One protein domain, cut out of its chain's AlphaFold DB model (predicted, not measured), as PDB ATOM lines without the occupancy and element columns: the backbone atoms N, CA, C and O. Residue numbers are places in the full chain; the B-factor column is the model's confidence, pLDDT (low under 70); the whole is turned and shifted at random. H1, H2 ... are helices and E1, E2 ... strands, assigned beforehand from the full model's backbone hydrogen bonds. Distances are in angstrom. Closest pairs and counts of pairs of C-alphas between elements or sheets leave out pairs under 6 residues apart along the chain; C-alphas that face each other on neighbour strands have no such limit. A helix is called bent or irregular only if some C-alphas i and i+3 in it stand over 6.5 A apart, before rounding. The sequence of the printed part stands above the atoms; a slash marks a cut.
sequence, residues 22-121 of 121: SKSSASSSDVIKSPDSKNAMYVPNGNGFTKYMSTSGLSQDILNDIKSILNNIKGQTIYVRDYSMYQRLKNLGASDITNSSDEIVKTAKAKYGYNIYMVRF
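AT A GLANCE: This is residues 22 to 121 of the 121 residues of an uncharacterized protein of Leptotrichia trevisanii (UniProt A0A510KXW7). Two small sheets side by side, E1 E3 E2 and E4 E5, make the middle of a rounded body, with E4 next to E2; H2 and H3 pack toward one end of the longest axis, and H1 and H4 toward the other. The long link from H3 to H4 passes beside E5 and joins the two ends. The 100 printed residues hold four named helices and five named strands, in the order E1 H1 E2 E3 H2 E4 H3 H4 E5, class mixed; both sheets are antiparallel. The whole is compact, with a radius of gyration of the C-alphas of 12.4 A and spans of 34 by 25 by 24 A.

HOW THE PARTS SIT: E1, residues 22 to 26, is an edge strand antiparallel to the inner strand E3, residues 49 to 54, with N 24 and O 51 at 3.0 A. E2, residues 40 to 44, is the other edge and forms a hairpin with E3, with N 43 and O 50 at 2.9 A. H1, residues 28 to 33, lies between E1 and E2 in a split strand-helix-strand unit, two strands running the same way with E3 between them; its crossover is right-handed. H1 is over E3 at a height over the sheet of 9.2 A. H2, residues 59 to 73, is over E3 on the opposite face, at 8.8 A; its closest C-alphas to E3 are those of Ile 62 and Ser 54, 5.5 A apart. E4, residues 78 to 80, has its C-alpha 79 5.0 A from that of Tyr 42 in E2. E4 is antiparallel to E5, residues 117 to 120, with N 80 and O 117 at 2.9 A. H3, residues 83 to 91, comes closest to E5 at the C-alphas of Tyr 86 and Tyr 117, 6.7 A apart. H2 and H3 are close but not clearly touching, at 7.2 A between the C-alphas of Leu 63 and Arg 88. H4, residues 103 to 112, touches H1 at a shallow tilt of 22 degrees, the same way; the C-alphas of Ala 108 and Ile 32 are 5.4 A apart. Every O i to N i+4 pair is within hydrogen-bond range in H1, H3 and H4, and 9 of 11 in H2.

IN THESE COORDINATES: E1 begins at C-alpha 22 (51.612, 28.471, 86.754). E3 is 16.2 A long, H2 19.8 A and H4 13.4 A. H2 is irregular, with C-alphas 68 and 71 7.6 A apart. E5 ends at C-alpha 120 (58.666, 41.534, 100.201).

THE WHOLE: The C-alphas of Ser 68 and Ala 110, the two farthest apart, are 34.4 A apart. The printed part has no cut; the link from H3 to H4, 11 residues, is long. No printed residue is under 70 in pLDDT.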
ATOM      1  N   SER A  22      50.688  29.583  86.932       89.06
ATOM      2  CA  SER A  22      51.612  28.471  86.754       89.06
ATOM      3  C   SER A  22      52.696  28.516  87.830       89.06
ATOM      4  O   SER A  22      53.224  29.582  88.165       89.06
ATOM      5  N   LYS A  23      53.025  27.339  88.373       91.88
ATOM      6  CA  LYS A  23      54.101  27.131  89.344       91.88
ATOM      7  C   LYS A  23      55.112  26.158  88.752       91.88
ATOM      8  O   LYS A  23      54.742  25.060  88.344       91.88
ATOM      9  N   SER A  24      56.383  26.531  88.734       91.06
ATOM     10  CA  SER A  24      57.461  25.656  88.268       91.06
ATOM     11  C   SER A  24      58.725  25.829  89.102       91.06
ATOM     12  O   SER A  24      58.883  26.806  89.835       91.06
ATOM     13  N   SER A  25      59.620  24.844  89.037       91.62
ATOM     14  CA  SER A  25      60.938  24.949  89.669       91.62
ATOM     15  C   SER A  25      61.882  25.742  88.772       91.62
ATOM     16  O   SER A  25      61.845  25.602  87.550       91.62
ATOM     17  N   ALA A  26      62.731  26.556  89.383       91.94
ATOM     18  CA  ALA A  26      63.716  27.387  88.712       91.94
ATOM     19  C   ALA A  26      65.035  27.392  89.494       91.94
ATOM     20  O   ALA A  26      65.069  27.226  90.713       91.94
ATOM     21  N   SER A  27      66.135  27.596  88.783       92.56
ATOM     22  CA  SER A  27      67.465  27.822  89.345       92.56
ATOM     23  C   SER A  27      67.768  29.318  89.439       92.56
ATOM     24  O   SER A  27      67.137  30.129  88.757       92.56
ATOM     25  N   SER A  28      68.807  29.703  90.190       88.62
ATOM     26  CA  SER A  28      69.319  31.086  90.178       88.62
ATOM     27  C   SER A  28      69.652  31.550  88.759       88.62
ATOM     28  O   SER A  28      69.468  32.714  88.417       88.62
ATOM     29  N   SER A  29      70.094  30.630  87.895       89.75
ATOM     30  CA  SER A  29      70.378  30.947  86.498       89.75
ATOM     31  C   SER A  29      69.116  31.309  85.710       89.75
ATOM     32  O   SER A  29      69.178  32.186  84.858       89.75
ATOM     33  N   ASP A  30      67.957  30.741  86.035       88.69
ATOM     34  CA  ASP A  30      66.694  31.106  85.391       88.69
ATOM     35  C   ASP A  30      66.234  32.498  85.838       88.69
ATOM     36  O   ASP A  30      65.838  33.312  85.001       88.69
ATOM     37  N   VAL A  31      66.396  32.821  87.129       89.88
ATOM     38  CA  VAL A  31      66.161  34.181  87.658       89.88
ATOM     39  C   VAL A  31      67.077  35.192  86.976       89.88
ATOM     40  O   VAL A  31      66.644  36.298  86.650       89.88
ATOM     41  N   ILE A  32      68.324  34.796  86.700       89.31
ATOM     42  CA  ILE A  32      69.329  35.660  86.092       89.31
ATOM     43  C   ILE A  32      69.120  35.809  84.598       89.31
ATOM     44  O   ILE A  32      69.092  36.949  84.188       89.31
ATOM     45  N   LYS A  33      68.962  34.748  83.793       85.31
ATOM     46  CA  LYS A  33      69.038  34.812  82.314       85.31
ATOM     47  C   LYS A  33      67.897  34.145  81.536       85.31
ATOM     48  O   LYS A  33      67.977  34.104  80.313       85.31
ATOM     49  N   SER A  34      66.843  33.629  82.185       80.50
ATOM     50  CA  SER A  34      65.706  33.054  81.438       80.50
ATOM     51  C   SER A  34      65.118  34.072  80.445       80.50
ATOM     52  O   SER A  34      64.897  35.218  80.852       80.50
ATOM     53  N   PRO A  35      64.850  33.685  79.181       72.75
ATOM     54  CA  PRO A  35      64.152  34.539  78.216       72.75
ATOM     55  C   PRO A  35      62.674  34.735  78.587       72.75
ATOM     56  O   PRO A  35      62.076  35.751  78.248       72.75
ATOM     57  N   ASP A  36      62.101  33.790  79.333       75.31
ATOM     58  CA  ASP A  36      60.730  33.838  79.827       75.31
ATOM     59  C   ASP A  36      60.709  34.314  81.290       75.31
ATOM     60  O   ASP A  36      60.623  33.518  82.234       75.31
ATOM     61  N   SER A  37      60.899  35.623  81.474       80.50
ATOM     62  CA  SER A  37      60.885  36.292  82.785       80.50
ATOM     63  C   SER A  37      59.845  37.413  82.890       80.50
ATOM     64  O   SER A  37      59.799  38.114  83.904       80.50
ATOM     65  N   LYS A  38      59.040  37.631  81.843       87.56
ATOM     66  CA  LYS A  38      57.986  38.653  81.846       87.56
ATOM     67  C   LYS A  38      56.892  38.239  82.829       87.56
ATOM     68  O   LYS A  38      56.475  37.088  82.814       87.56
ATOM     69  N   ASN A  39      56.450  39.155  83.692       89.00
ATOM     70  CA  ASN A  39      55.473  38.876  84.759       89.00
ATOM     71  C   ASN A  39      55.826  37.705  85.709       89.00
ATOM     72  O   ASN A  39      54.964  37.238  86.454       89.00
ATOM     73  N   ALA A  40      57.070  37.219  85.703       93.12
ATOM     74  CA  ALA A  40      57.487  36.105  86.541       93.12
ATOM     75  C   ALA A  40      57.939  36.596  87.921       93.12
ATOM     76  O   ALA A  40      58.679  37.574  88.030       93.12
ATOM     77  N   MET A  41      57.537  35.874  88.964       95.62
ATOM     78  CA  MET A  41      58.027  36.035  90.332       95.62
ATOM     79  C   MET A  41      58.827  34.805  90.725       95.62
ATOM     80  O   MET A  41      58.356  33.682  90.553       95.62
ATOM     81  N   TYR A  42      60.009  35.007  91.292       96.50
ATOM     82  CA  TYR A  42      60.860  33.920  91.760       96.50
ATOM     83  C   TYR A  42      61.012  34.008  93.274       96.50
ATOM     84  O   TYR A  42      61.486  35.014  93.798       96.50
ATOM     85  N   VAL A  43      60.611  32.952  93.976       96.88
ATOM     86  CA  VAL A  43      60.655  32.873  95.441       96.88
ATOM     87  C   VAL A  43      61.633  31.771  95.852       96.88
ATOM     88  O   VAL A  43      61.436  30.633  95.415       96.88
ATOM     89  N   PRO A  44      62.683  32.056  96.646       94.75
ATOM     90  CA  PRO A  44      63.625  31.039  97.110       94.75
ATOM     91  C   PRO A  44      62.926  29.895  97.855       94.75
ATOM     92  O   PRO A  44      62.024  30.135  98.649       94.75
ATOM     93  N   ASN A  45      63.351  28.650  97.631       92.56
ATOM     94  CA  ASN A  45      62.789  27.462  98.294       92.56
ATOM     95  C   ASN A  45      63.872  26.504  98.835       92.56
ATOM     96  O   ASN A  45      63.771  25.283  98.716       92.56
ATOM     97  N   GLY A  46      64.921  27.067  99.442       86.56
ATOM     98  CA  GLY A  46      66.063  26.328  99.987       86.56
ATOM     99  C   GLY A  46      67.196  26.224  98.970       86.56
ATOM    100  O   GLY A  46      68.106  27.044  98.991       86.56
ATOM    101  N   ASN A  47      67.111  25.259  98.051       85.44
ATOM    102  CA  ASN A  47      68.177  24.981  97.071       85.44
ATOM    103  C   ASN A  47      67.902  25.548  95.667       85.44
ATOM    104  O   ASN A  47      68.640  25.270  94.722       85.44
ATOM    105  N   GLY A  48      66.828  26.315  95.502       93.19
ATOM    106  CA  GLY A  48      66.441  26.886  94.222       93.19
ATOM    107  C   GLY A  48      65.336  27.918  94.378       93.19
ATOM    108  O   GLY A  48      65.247  28.613  95.391       93.19
ATOM    109  N   PHE A  49      64.497  28.012  93.353       95.69
ATOM    110  CA  PHE A  49      63.399  28.958  93.281       95.69
ATOM    111  C   PHE A  49      62.115  28.258  92.870       95.69
ATOM    112  O   PHE A  49      62.093  27.366  92.021       95.69
ATOM    113  N   THR A  50      61.016  28.732  93.431       94.88
ATOM    114  CA  THR A  50      59.692  28.541  92.862       94.88
ATOM    115  C   THR A  50      59.414  29.720  91.939       94.88
ATOM    116  O   THR A  50      59.361  30.861  92.399       94.88
ATOM    117  N   LYS A  51      59.232  29.455  90.644       94.50
ATOM    118  CA  LYS A  51      58.724  30.431  89.679       94.50
ATOM    119  C   LYS A  51      57.199  30.415  89.723       94.50
ATOM    120  O   LYS A  51      56.585  29.363  89.556       94.50
ATOM    121  N   TYR A  52      56.613  31.588  89.904       93.25
ATOM    122  CA  TYR A  52      55.191  31.856  89.743       93.25
ATOM    123  C   TYR A  52      54.992  32.763  88.537       93.25
ATOM    124  O   TYR A  52      55.677  33.779  88.402       93.25
ATOM    125  N   MET A  53      54.059  32.414  87.661       91.88
ATOM    126  CA  MET A  53      53.752  33.216  86.481       91.88
ATOM    127  C   MET A  53      52.285  33.053  86.116       91.88
ATOM    128  O   MET A  53      51.815  31.925  85.973       91.88
ATOM    129  N   SER A  54      51.572  34.167  85.968       87.94
ATOM    130  CA  SER A  54      50.193  34.133  85.474       87.94
ATOM    131  C   SER A  54      50.157  33.563  84.053       87.94
ATOM    132  O   SER A  54      51.041  33.830  83.239       87.94
ATOM    133  N   THR A  55      49.138  32.768  83.763       86.06
ATOM    134  CA  THR A  55      48.808  32.239  82.442       86.06
ATOM    135  C   THR A  55      48.021  33.253  81.618       86.06
ATOM    136  O   THR A  55      47.837  33.044  80.421       86.06
ATOM    137  N   SER A  56      47.548  34.344  82.234       82.25
ATOM    138  CA  SER A  56      46.889  35.445  81.538       82.25
ATOM    139  C   SER A  56      47.901  36.510  81.112       82.25
ATOM    140  O   SER A  56      48.839  36.855  81.830       82.25
ATOM    141  N   GLY A  57      47.685  37.073  79.923       81.25
ATOM    142  CA  GLY A  57      48.381  38.279  79.471       81.25
ATOM    143  C   GLY A  57      47.723  39.574  79.957       81.25
ATOM    144  O   GLY A  57      48.287  40.654  79.766       81.25
ATOM    145  N   LEU A  58      46.531  39.490  80.558       86.38
ATOM    146  CA  LEU A  58      45.743  40.651  80.952       86.38
ATOM    147  C   LEU A  58      46.181  41.178  82.315       86.38
ATOM    148  O   LEU A  58      46.324  40.451  83.294       86.38
ATOM    149  N   SER A  59      46.343  42.498  82.386       85.25
ATOM    150  CA  SER A  59      46.843  43.180  83.578       85.25
ATOM    151  C   SER A  59      46.022  42.884  84.841       85.25
ATOM    152  O   SER A  59      46.599  42.691  85.910       85.25
ATOM    153  N   GLN A  60      44.694  42.867  84.724       86.62
ATOM    154  CA  GLN A  60      43.801  42.669  85.863       86.62
ATOM    155  C   GLN A  60      43.868  41.234  86.397       86.62
ATOM    156  O   GLN A  60      43.927  41.034  87.609       86.62
ATOM    157  N   ASP A  61      43.931  40.254  85.498       89.19
ATOM    158  CA  ASP A  61      44.020  38.839  85.858       89.19
ATOM    159  C   ASP A  61      45.333  38.544  86.574       89.19
ATOM    160  O   ASP A  61      45.321  37.946  87.642       89.19
ATOM    161  N   ILE A  62      46.453  39.074  86.066       89.50
ATOM    162  CA  ILE A  62      47.765  38.937  86.713       89.50
ATOM    163  C   ILE A  62      47.710  39.452  88.158       89.50
ATOM    164  O   ILE A  62      48.260  38.831  89.063       89.50
ATOM    165  N   LEU A  63      47.045  40.586  88.401       90.75
ATOM    166  CA  LEU A  63      46.895  41.128  89.755       90.75
ATOM    167  C   LEU A  63      46.047  40.220  90.651       90.75
ATOM    168  O   LEU A  63      46.396  40.023  91.816       90.75
ATOM    169  N   ASN A  64      44.951  39.676  90.127       91.06
ATOM    170  CA  ASN A  64      44.098  38.744  90.862       91.06
ATOM    171  C   ASN A  64      44.847  37.439  91.182       91.06
ATOM    172  O   ASN A  64      44.785  36.959  92.315       91.06
ATOM    173  N   ASP A  65      45.638  36.936  90.237       91.12
ATOM    174  CA  ASP A  65      46.482  35.758  90.416       91.12
ATOM    175  C   ASP A  65      47.536  35.985  91.508       91.12
ATOM    176  O   ASP A  65      47.688  35.141  92.390       91.12
ATOM    177  N   ILE A  66      48.213  37.142  91.531       91.69
ATOM    178  CA  ILE A  66      49.150  37.487  92.618       91.69
ATOM    179  C   ILE A  66      48.426  37.492  93.970       91.69
ATOM    180  O   ILE A  66      48.916  36.901  94.932       91.69
ATOM    181  N   LYS A  67      47.255  38.138  94.054       91.75
ATOM    182  CA  LYS A  67      46.467  38.203  95.296       91.75
ATOM    183  C   LYS A  67      46.084  36.811  95.796       91.75
ATOM    184  O   LYS A  67      46.147  36.568  96.998       91.75
ATOM    185  N   SER A  68      45.747  35.894  94.888       91.12
ATOM    186  CA  SER A  68      45.368  34.521  95.237       91.12
ATOM    187  C   SER A  68      46.492  33.738  95.929       91.12
ATOM    188  O   SER A  68      46.223  32.909  96.795       91.12
ATOM    189  N   ILE A  69      47.758  34.035  95.605       91.31
ATOM    190  CA  ILE A  69      48.923  33.365  96.197       91.31
ATOM    191  C   ILE A  69      49.615  34.183  97.287       91.31
ATOM    192  O   ILE A  69      50.627  33.733  97.822       91.31
ATOM    193  N   LEU A  70      49.092  35.361  97.634       91.31
ATOM    194  CA  LEU A  70      49.756  36.302  98.536       91.31
ATOM    195  C   LEU A  70      50.094  35.660  99.886       91.31
ATOM    196  O   LEU A  70      51.215  35.788 100.367       91.31
ATOM    197  N   ASN A  71      49.159  34.891 100.451       89.50
ATOM    198  CA  ASN A  71      49.361  34.175 101.714       89.50
ATOM    199  C   ASN A  71      50.503  33.153 101.651       89.50
ATOM    200  O   ASN A  71      51.162  32.919 102.658       89.50
ATOM    201  N   ASN A  72      50.769  32.579 100.475       88.94
ATOM    202  CA  ASN A  72      51.845  31.608 100.295       88.94
ATOM    203  C   ASN A  72      53.217  32.281 100.215       88.94
ATOM    204  O   ASN A  72      54.208  31.661 100.578       88.94
ATOM    205  N   ILE A  73      53.291  33.522  99.722       92.31
ATOM    206  CA  ILE A  73      54.556  34.233  99.465       92.31
ATOM    207  C   ILE A  73      54.845  35.356 100.473       92.31
ATOM    208  O   ILE A  73      55.909  35.971 100.418       92.31
ATOM    209  N   LYS A  74      53.918  35.636 101.395       93.56
ATOM    210  CA  LYS A  74      54.058  36.684 102.412       93.56
ATOM    211  C   LYS A  74      55.300  36.462 103.279       93.56
ATOM    212  O   LYS A  74      55.591  35.333 103.671       93.56
ATOM    213  N   GLY A  75      56.044  37.533 103.566       94.31
ATOM    214  CA  GLY A  75      57.299  37.471 104.319       94.31
ATOM    215  C   GLY A  75      58.493  36.878 103.558       94.31
ATOM    216  O   GLY A  75      59.624  36.989 104.032       94.31
ATOM    217  N   GLN A  76      58.291  36.301 102.370       96.25
ATOM    218  CA  GLN A  76      59.374  35.765 101.549       96.25
ATOM    219  C   GLN A  76      59.987  36.855 100.663       96.25
ATOM    220  O   GLN A  76      59.327  37.820 100.275       96.25
ATOM    221  N   THR A  77      61.270  36.710 100.332       97.12
ATOM    222  CA  THR A  77      61.903  37.545  99.302       97.12
ATOM    223  C   THR A  77      61.409  37.108  97.928       97.12
ATOM    224  O   THR A  77      61.495  35.933  97.582       97.12
ATOM    225  N   ILE A  78      60.931  38.058  97.133       97.69
ATOM    226  CA  ILE A  78      60.456  37.831  95.771       97.69
ATOM    227  C   ILE A  78      61.401  38.549  94.816       97.69
ATOM    228  O   ILE A  78      61.545  39.769  94.880       97.69
ATOM    229  N   TYR A  79      62.020  37.798  93.913       97.19
ATOM    230  CA  TYR A  79      62.859  38.332  92.848       97.19
ATOM    231  C   TYR A  79      62.015  38.525  91.586       97.19
ATOM    232  O   TYR A  79      61.291  37.621  91.160       97.19
ATOM    233  N   VAL A  80      62.120  39.700  90.976       96.12
ATOM    234  CA  VAL A  80      61.367  40.098  89.779       96.12
ATOM    235  C   VAL A  80      62.303  40.802  88.807       96.12
ATOM    236  O   VAL A  80      62.995  41.748  89.177       96.12
ATOM    237  N   ARG A  81      62.329  40.353  87.548       93.50
ATOM    238  CA  ARG A  81      63.130  41.008  86.495       93.50
ATOM    239  C   ARG A  81      62.338  42.077  85.744       93.50
ATOM    240  O   ARG A  81      62.885  43.103  85.358       93.50
ATOM    241  N   ASP A  82      61.051  41.831  85.524       92.06
ATOM    242  CA  ASP A  82      60.176  42.767  84.825       92.06
ATOM    243  C   ASP A  82      59.803  43.944  85.734       92.06
ATOM    244  O   ASP A  82      59.189  43.767  86.790       92.06
ATOM    245  N   TYR A  83      60.144  45.158  85.301       93.19
ATOM    246  CA  TYR A  83      59.821  46.385  86.024       93.19
ATOM    247  C   TYR A  83      58.309  46.587  86.182       93.19
ATOM    248  O   TYR A  83      57.855  47.048  87.227       93.19
ATOM    249  N   SER A  84      57.508  46.179  85.193       93.00
ATOM    250  CA  SER A  84      56.046  46.267  85.287       93.00
ATOM    251  C   SER A  84      55.514  45.361  86.392       93.00
ATOM    252  O   SER A  84      54.597  45.734  87.121       93.00
ATOM    253  N   MET A  85      56.112  44.177  86.550       94.62
ATOM    254  CA  MET A  85      55.765  43.251  87.624       94.62
ATOM    255  C   MET A  85      56.192  43.785  88.987       94.62
ATOM    256  O   MET A  85      55.402  43.764  89.926       94.62
ATOM    257  N   TYR A  86      57.400  44.342  89.082       96.44
ATOM    258  CA  TYR A  86      57.858  45.046  90.277       96.44
ATOM    259  C   TYR A  86      56.863  46.141  90.705       96.44
ATOM    260  O   TYR A  86      56.406  46.132  91.846       96.44
ATOM    261  N   GLN A  87      56.431  47.007  89.782       96.31
ATOM    262  CA  GLN A  87      55.454  48.065  90.068       96.31
ATOM    263  C   GLN A  87      54.095  47.521  90.530       96.31
ATOM    264  O   GLN A  87      53.503  48.048  91.469       96.31
ATOM    265  N   ARG A  88      53.607  46.422  89.938       94.75
ATOM    266  CA  ARG A  88      52.379  45.748  90.402       94.75
ATOM    267  C   ARG A  88      52.500  45.295  91.854       94.75
ATOM    268  O   ARG A  88      51.585  45.535  92.635       94.75
ATOM    269  N   LEU A  89      53.619  44.671  92.223       95.88
ATOM    270  CA  LEU A  89      53.856  44.200  93.591       95.88
ATOM    271  C   LEU A  89      53.960  45.371  94.575       95.88
ATOM    272  O   LEU A  89      53.347  45.324  95.640       95.88
ATOM    273  N   LYS A  90      54.653  46.449  94.190       97.06
ATOM    274  CA  LYS A  90      54.711  47.700  94.962       97.06
ATOM    275  C   LYS A  90      53.315  48.277  95.215       97.06
ATOM    276  O   LYS A  90      52.988  48.581  96.357       97.06
ATOM    277  N   ASN A  91      52.472  48.346  94.186       94.88
ATOM    278  CA  ASN A  91      51.095  48.842  94.298       94.88
ATOM    279  C   ASN A  91      50.190  47.935  95.148       94.88
ATOM    280  O   ASN A  91      49.196  48.401  95.695       94.88
ATOM    281  N   LEU A  92      50.533  46.651  95.279       94.00
ATOM    282  CA  LEU A  92      49.869  45.707  96.182       94.00
ATOM    283  C   LEU A  92      50.394  45.782  97.629       94.00
ATOM    284  O   LEU A  92      49.934  45.018  98.474       94.00
ATOM    285  N   GLY A  93      51.337  46.682  97.921       95.69
ATOM    286  CA  GLY A  93      51.874  46.912  99.262       95.69
ATOM    287  C   GLY A  93      53.232  46.268  99.537       95.69
ATOM    288  O   GLY A  93      53.695  46.317 100.674       95.69
ATOM    289  N   ALA A  94      53.904  45.684  98.538       97.38
ATOM    290  CA  ALA A  94      55.240  45.137  98.748       97.38
ATOM    291  C   ALA A  94      56.271  46.251  99.020       97.38
ATOM    292  O   ALA A  94      56.315  47.300  98.360       97.38
ATOM    293  N   SER A  95      57.166  46.002  99.967       97.94
ATOM    294  CA  SER A  95      58.334  46.841 100.227       97.94
ATOM    295  C   SER A  95      59.459  46.504  99.253       97.94
ATOM    296  O   SER A  95      59.632  45.347  98.876       97.94
ATOM    297  N   ASP A  96      60.213  47.525  98.837       97.81
ATOM    298  CA  ASP A  96      61.431  47.307  98.054       97.81
ATOM    299  C   ASP A  96      62.557  46.965  99.026       97.81
ATOM    300  O   ASP A  96      62.782  47.691  99.993       97.81
ATOM    301  N   ILE A  97      63.216  45.839  98.785       97.88
ATOM    302  CA  ILE A  97      64.342  45.342  99.575       97.88
ATOM    303  C   ILE A  97      65.537  45.010  98.671       97.88
ATOM    304  O   ILE A  97      66.374  44.179  99.021       97.88
ATOM    305  N   THR A  98      65.591  45.614  97.481       97.00
ATOM    306  CA  THR A  98      66.643  45.387  96.489       97.00
ATOM    307  C   THR A  98      68.007  45.689  97.093       97.00
ATOM    308  O   THR A  98      68.287  46.808  97.518       97.00
ATOM    309  N   ASN A  99      68.875  44.679  97.100       95.12
ATOM    310  CA  ASN A  99      70.232  44.780  97.614       95.12
ATOM    311  C   ASN A  99      71.233  44.566  96.475       95.12
ATOM    312  O   ASN A  99      71.293  43.492  95.884       95.12
ATOM    313  N   SER A 100      72.059  45.572  96.190       93.88
ATOM    314  CA  SER A 100      73.093  45.499  95.150       93.88
ATOM    315  C   SER A 100      74.197  44.477  95.444       93.88
ATOM    316  O   SER A 100      74.914  44.076  94.527       93.88
ATOM    317  N   SER A 101      74.332  44.047  96.701       95.62
ATOM    318  CA  SER A 101      75.289  43.020  97.124       95.62
ATOM    319  C   SER A 101      74.740  41.595  97.020       95.62
ATOM    320  O   SER A 101      75.514  40.651  97.163       95.62
ATOM    321  N   ASP A 102      73.439  41.419  96.763       96.69
ATOM    322  CA  ASP A 102      72.848  40.102  96.510       96.69
ATOM    323  C   ASP A 102      73.467  39.486  95.243       96.69
ATOM    324  O   ASP A 102      73.610  40.155  94.218       96.69
ATOM    325  N   GLU A 103      73.862  38.211  95.304       95.00
ATOM    326  CA  GLU A 103      74.592  37.556  94.213       95.00
ATOM    327  C   GLU A 103      73.803  37.523  92.900       95.00
ATOM    328  O   GLU A 103      74.395  37.668  91.826       95.00
ATOM    329  N   ILE A 104      72.478  37.368  92.963       94.50
ATOM    330  CA  ILE A 104      71.603  37.335  91.788       94.50
ATOM    331  C   ILE A 104      71.523  38.729  91.174       94.50
ATOM    332  O   ILE A 104      71.739  38.877  89.968       94.50
ATOM    333  N   VAL A 105      71.281  39.751  92.000       96.31
ATOM    334  CA  VAL A 105      71.206  41.154  91.562       96.31
ATOM    335  C   VAL A 105      72.537  41.599  90.959       96.31
ATOM    336  O   VAL A 105      72.584  42.089  89.827       96.31
ATOM    337  N   LYS A 106      73.635  41.359  91.681       96.19
ATOM    338  CA  LYS A 106      74.998  41.691  91.264       96.19
ATOM    339  C   LYS A 106      75.368  40.998  89.958       96.19
ATOM    340  O   LYS A 106      75.869  41.646  89.041       96.19
ATOM    341  N   THR A 107      75.107  39.694  89.845       94.88
ATOM    342  CA  THR A 107      75.455  38.918  88.646       94.88
ATOM    343  C   THR A 107      74.644  39.361  87.437       94.88
ATOM    344  O   THR A 107      75.215  39.523  86.357       94.88
ATOM    345  N   ALA A 108      73.337  39.583  87.601       93.19
ATOM    346  CA  ALA A 108      72.486  40.062  86.519       93.19
ATOM    347  C   ALA A 108      72.953  41.422  85.997       93.19
ATOM    348  O   ALA A 108      73.152  41.582  84.790       93.19
ATOM    349  N   LYS A 109      73.242  42.360  86.908       93.38
ATOM    350  CA  LYS A 109      73.716  43.690  86.535       93.38
ATOM    351  C   LYS A 109      75.072  43.648  85.838       93.38
ATOM    352  O   LYS A 109      75.226  44.256  84.783       93.38
ATOM    353  N   ALA A 110      76.032  42.914  86.399       93.69
ATOM    354  CA  ALA A 110      77.401  42.867  85.893       93.69
ATOM    355  C   ALA A 110      77.531  42.123  84.556       93.69
ATOM    356  O   ALA A 110      78.319  42.534  83.709       93.69
ATOM    357  N   LYS A 111      76.785  41.026  84.358       93.31
ATOM    358  CA  LYS A 111      76.916  40.185  83.155       93.31
ATOM    359  C   LYS A 111      75.937  40.536  82.041       93.31
ATOM    360  O   LYS A 111      76.256  40.292  80.883       93.31
ATOM    361  N   TYR A 112      74.760  41.065  82.376       90.44
ATOM    362  CA  TYR A 112      73.674  41.252  81.411       90.44
ATOM    363  C   TYR A 112      73.098  42.675  81.376       90.44
ATOM    364  O   TYR A 112      72.262  42.976  80.528       90.44
ATOM    365  N   GLY A 113      73.520  43.566  82.278       89.31
ATOM    366  CA  GLY A 113      73.171  44.990  82.251       89.31
ATOM    367  C   GLY A 113      71.773  45.356  82.770       89.31
ATOM    368  O   GLY A 113      71.552  46.523  83.116       89.31
ATOM    369  N   TYR A 114      70.844  44.403  82.899       87.94
ATOM    370  CA  TYR A 114      69.519  44.654  83.480       87.94
ATOM    371  C   TYR A 114      69.487  44.511  85.002       87.94
ATOM    372  O   TYR A 114      70.363  43.916  85.628       87.94
ATOM    373  N   ASN A 115      68.437  45.080  85.590       92.12
ATOM    374  CA  ASN A 115      68.185  45.040  87.020       92.12
ATOM    375  C   ASN A 115      67.337  43.810  87.378       92.12
ATOM    376  O   ASN A 115      66.459  43.401  86.616       92.12
ATOM    377  N   ILE A 116      67.582  43.258  88.562       95.56
ATOM    378  CA  ILE A 116      66.650  42.370  89.254       95.56
ATOM    379  C   ILE A 116      66.209  43.113  90.504       95.56
ATOM    380  O   ILE A 116      67.048  43.604  91.258       95.56
ATOM    381  N   TYR A 117      64.903  43.211  90.694       97.12
ATOM    382  CA  TYR A 117      64.298  43.848  91.852       97.12
ATOM    383  C   TYR A 117      63.967  42.786  92.892       97.12
ATOM    384  O   TYR A 117      63.542  41.680  92.546       97.12
ATOM    385  N   MET A 118      64.145  43.132  94.162       98.25
ATOM    386  CA  MET A 118      63.755  42.285  95.282       98.25
ATOM    387  C   MET A 118      62.660  42.995  96.060       98.25
ATOM    388  O   MET A 118      62.822  44.144  96.465       98.25
ATOM    389  N   VAL A 119      61.545  42.311  96.285       98.00
ATOM    390  CA  VAL A 119      60.429  42.847  97.069       98.00
ATOM    391  C   VAL A 119      59.968  41.851  98.122       98.00
ATOM    392  O   VAL A 119      60.237  40.653  98.023       98.00
ATOM    393  N   ARG A 120      59.270  42.350  99.141       97.50
ATOM    394  CA  ARG A 120      58.666  41.534 100.201       97.50
ATOM    395  C   ARG A 120      57.343  42.149 100.648       97.50
ATOM    396  O   ARG A 120      57.281  43.362 100.843       97.50
ATOM    397  N   PHE A 121      56.315  41.316 100.790       94.69
ATOM    398  CA  PHE A 121      55.031  41.675 101.402       94.69
ATOM    399  C   PHE A 121      55.062  41.506 102.917       94.69
ATOM    400  O   PHE A 121      55.683  40.513 103.373       94.69
TER     401      PHE A 121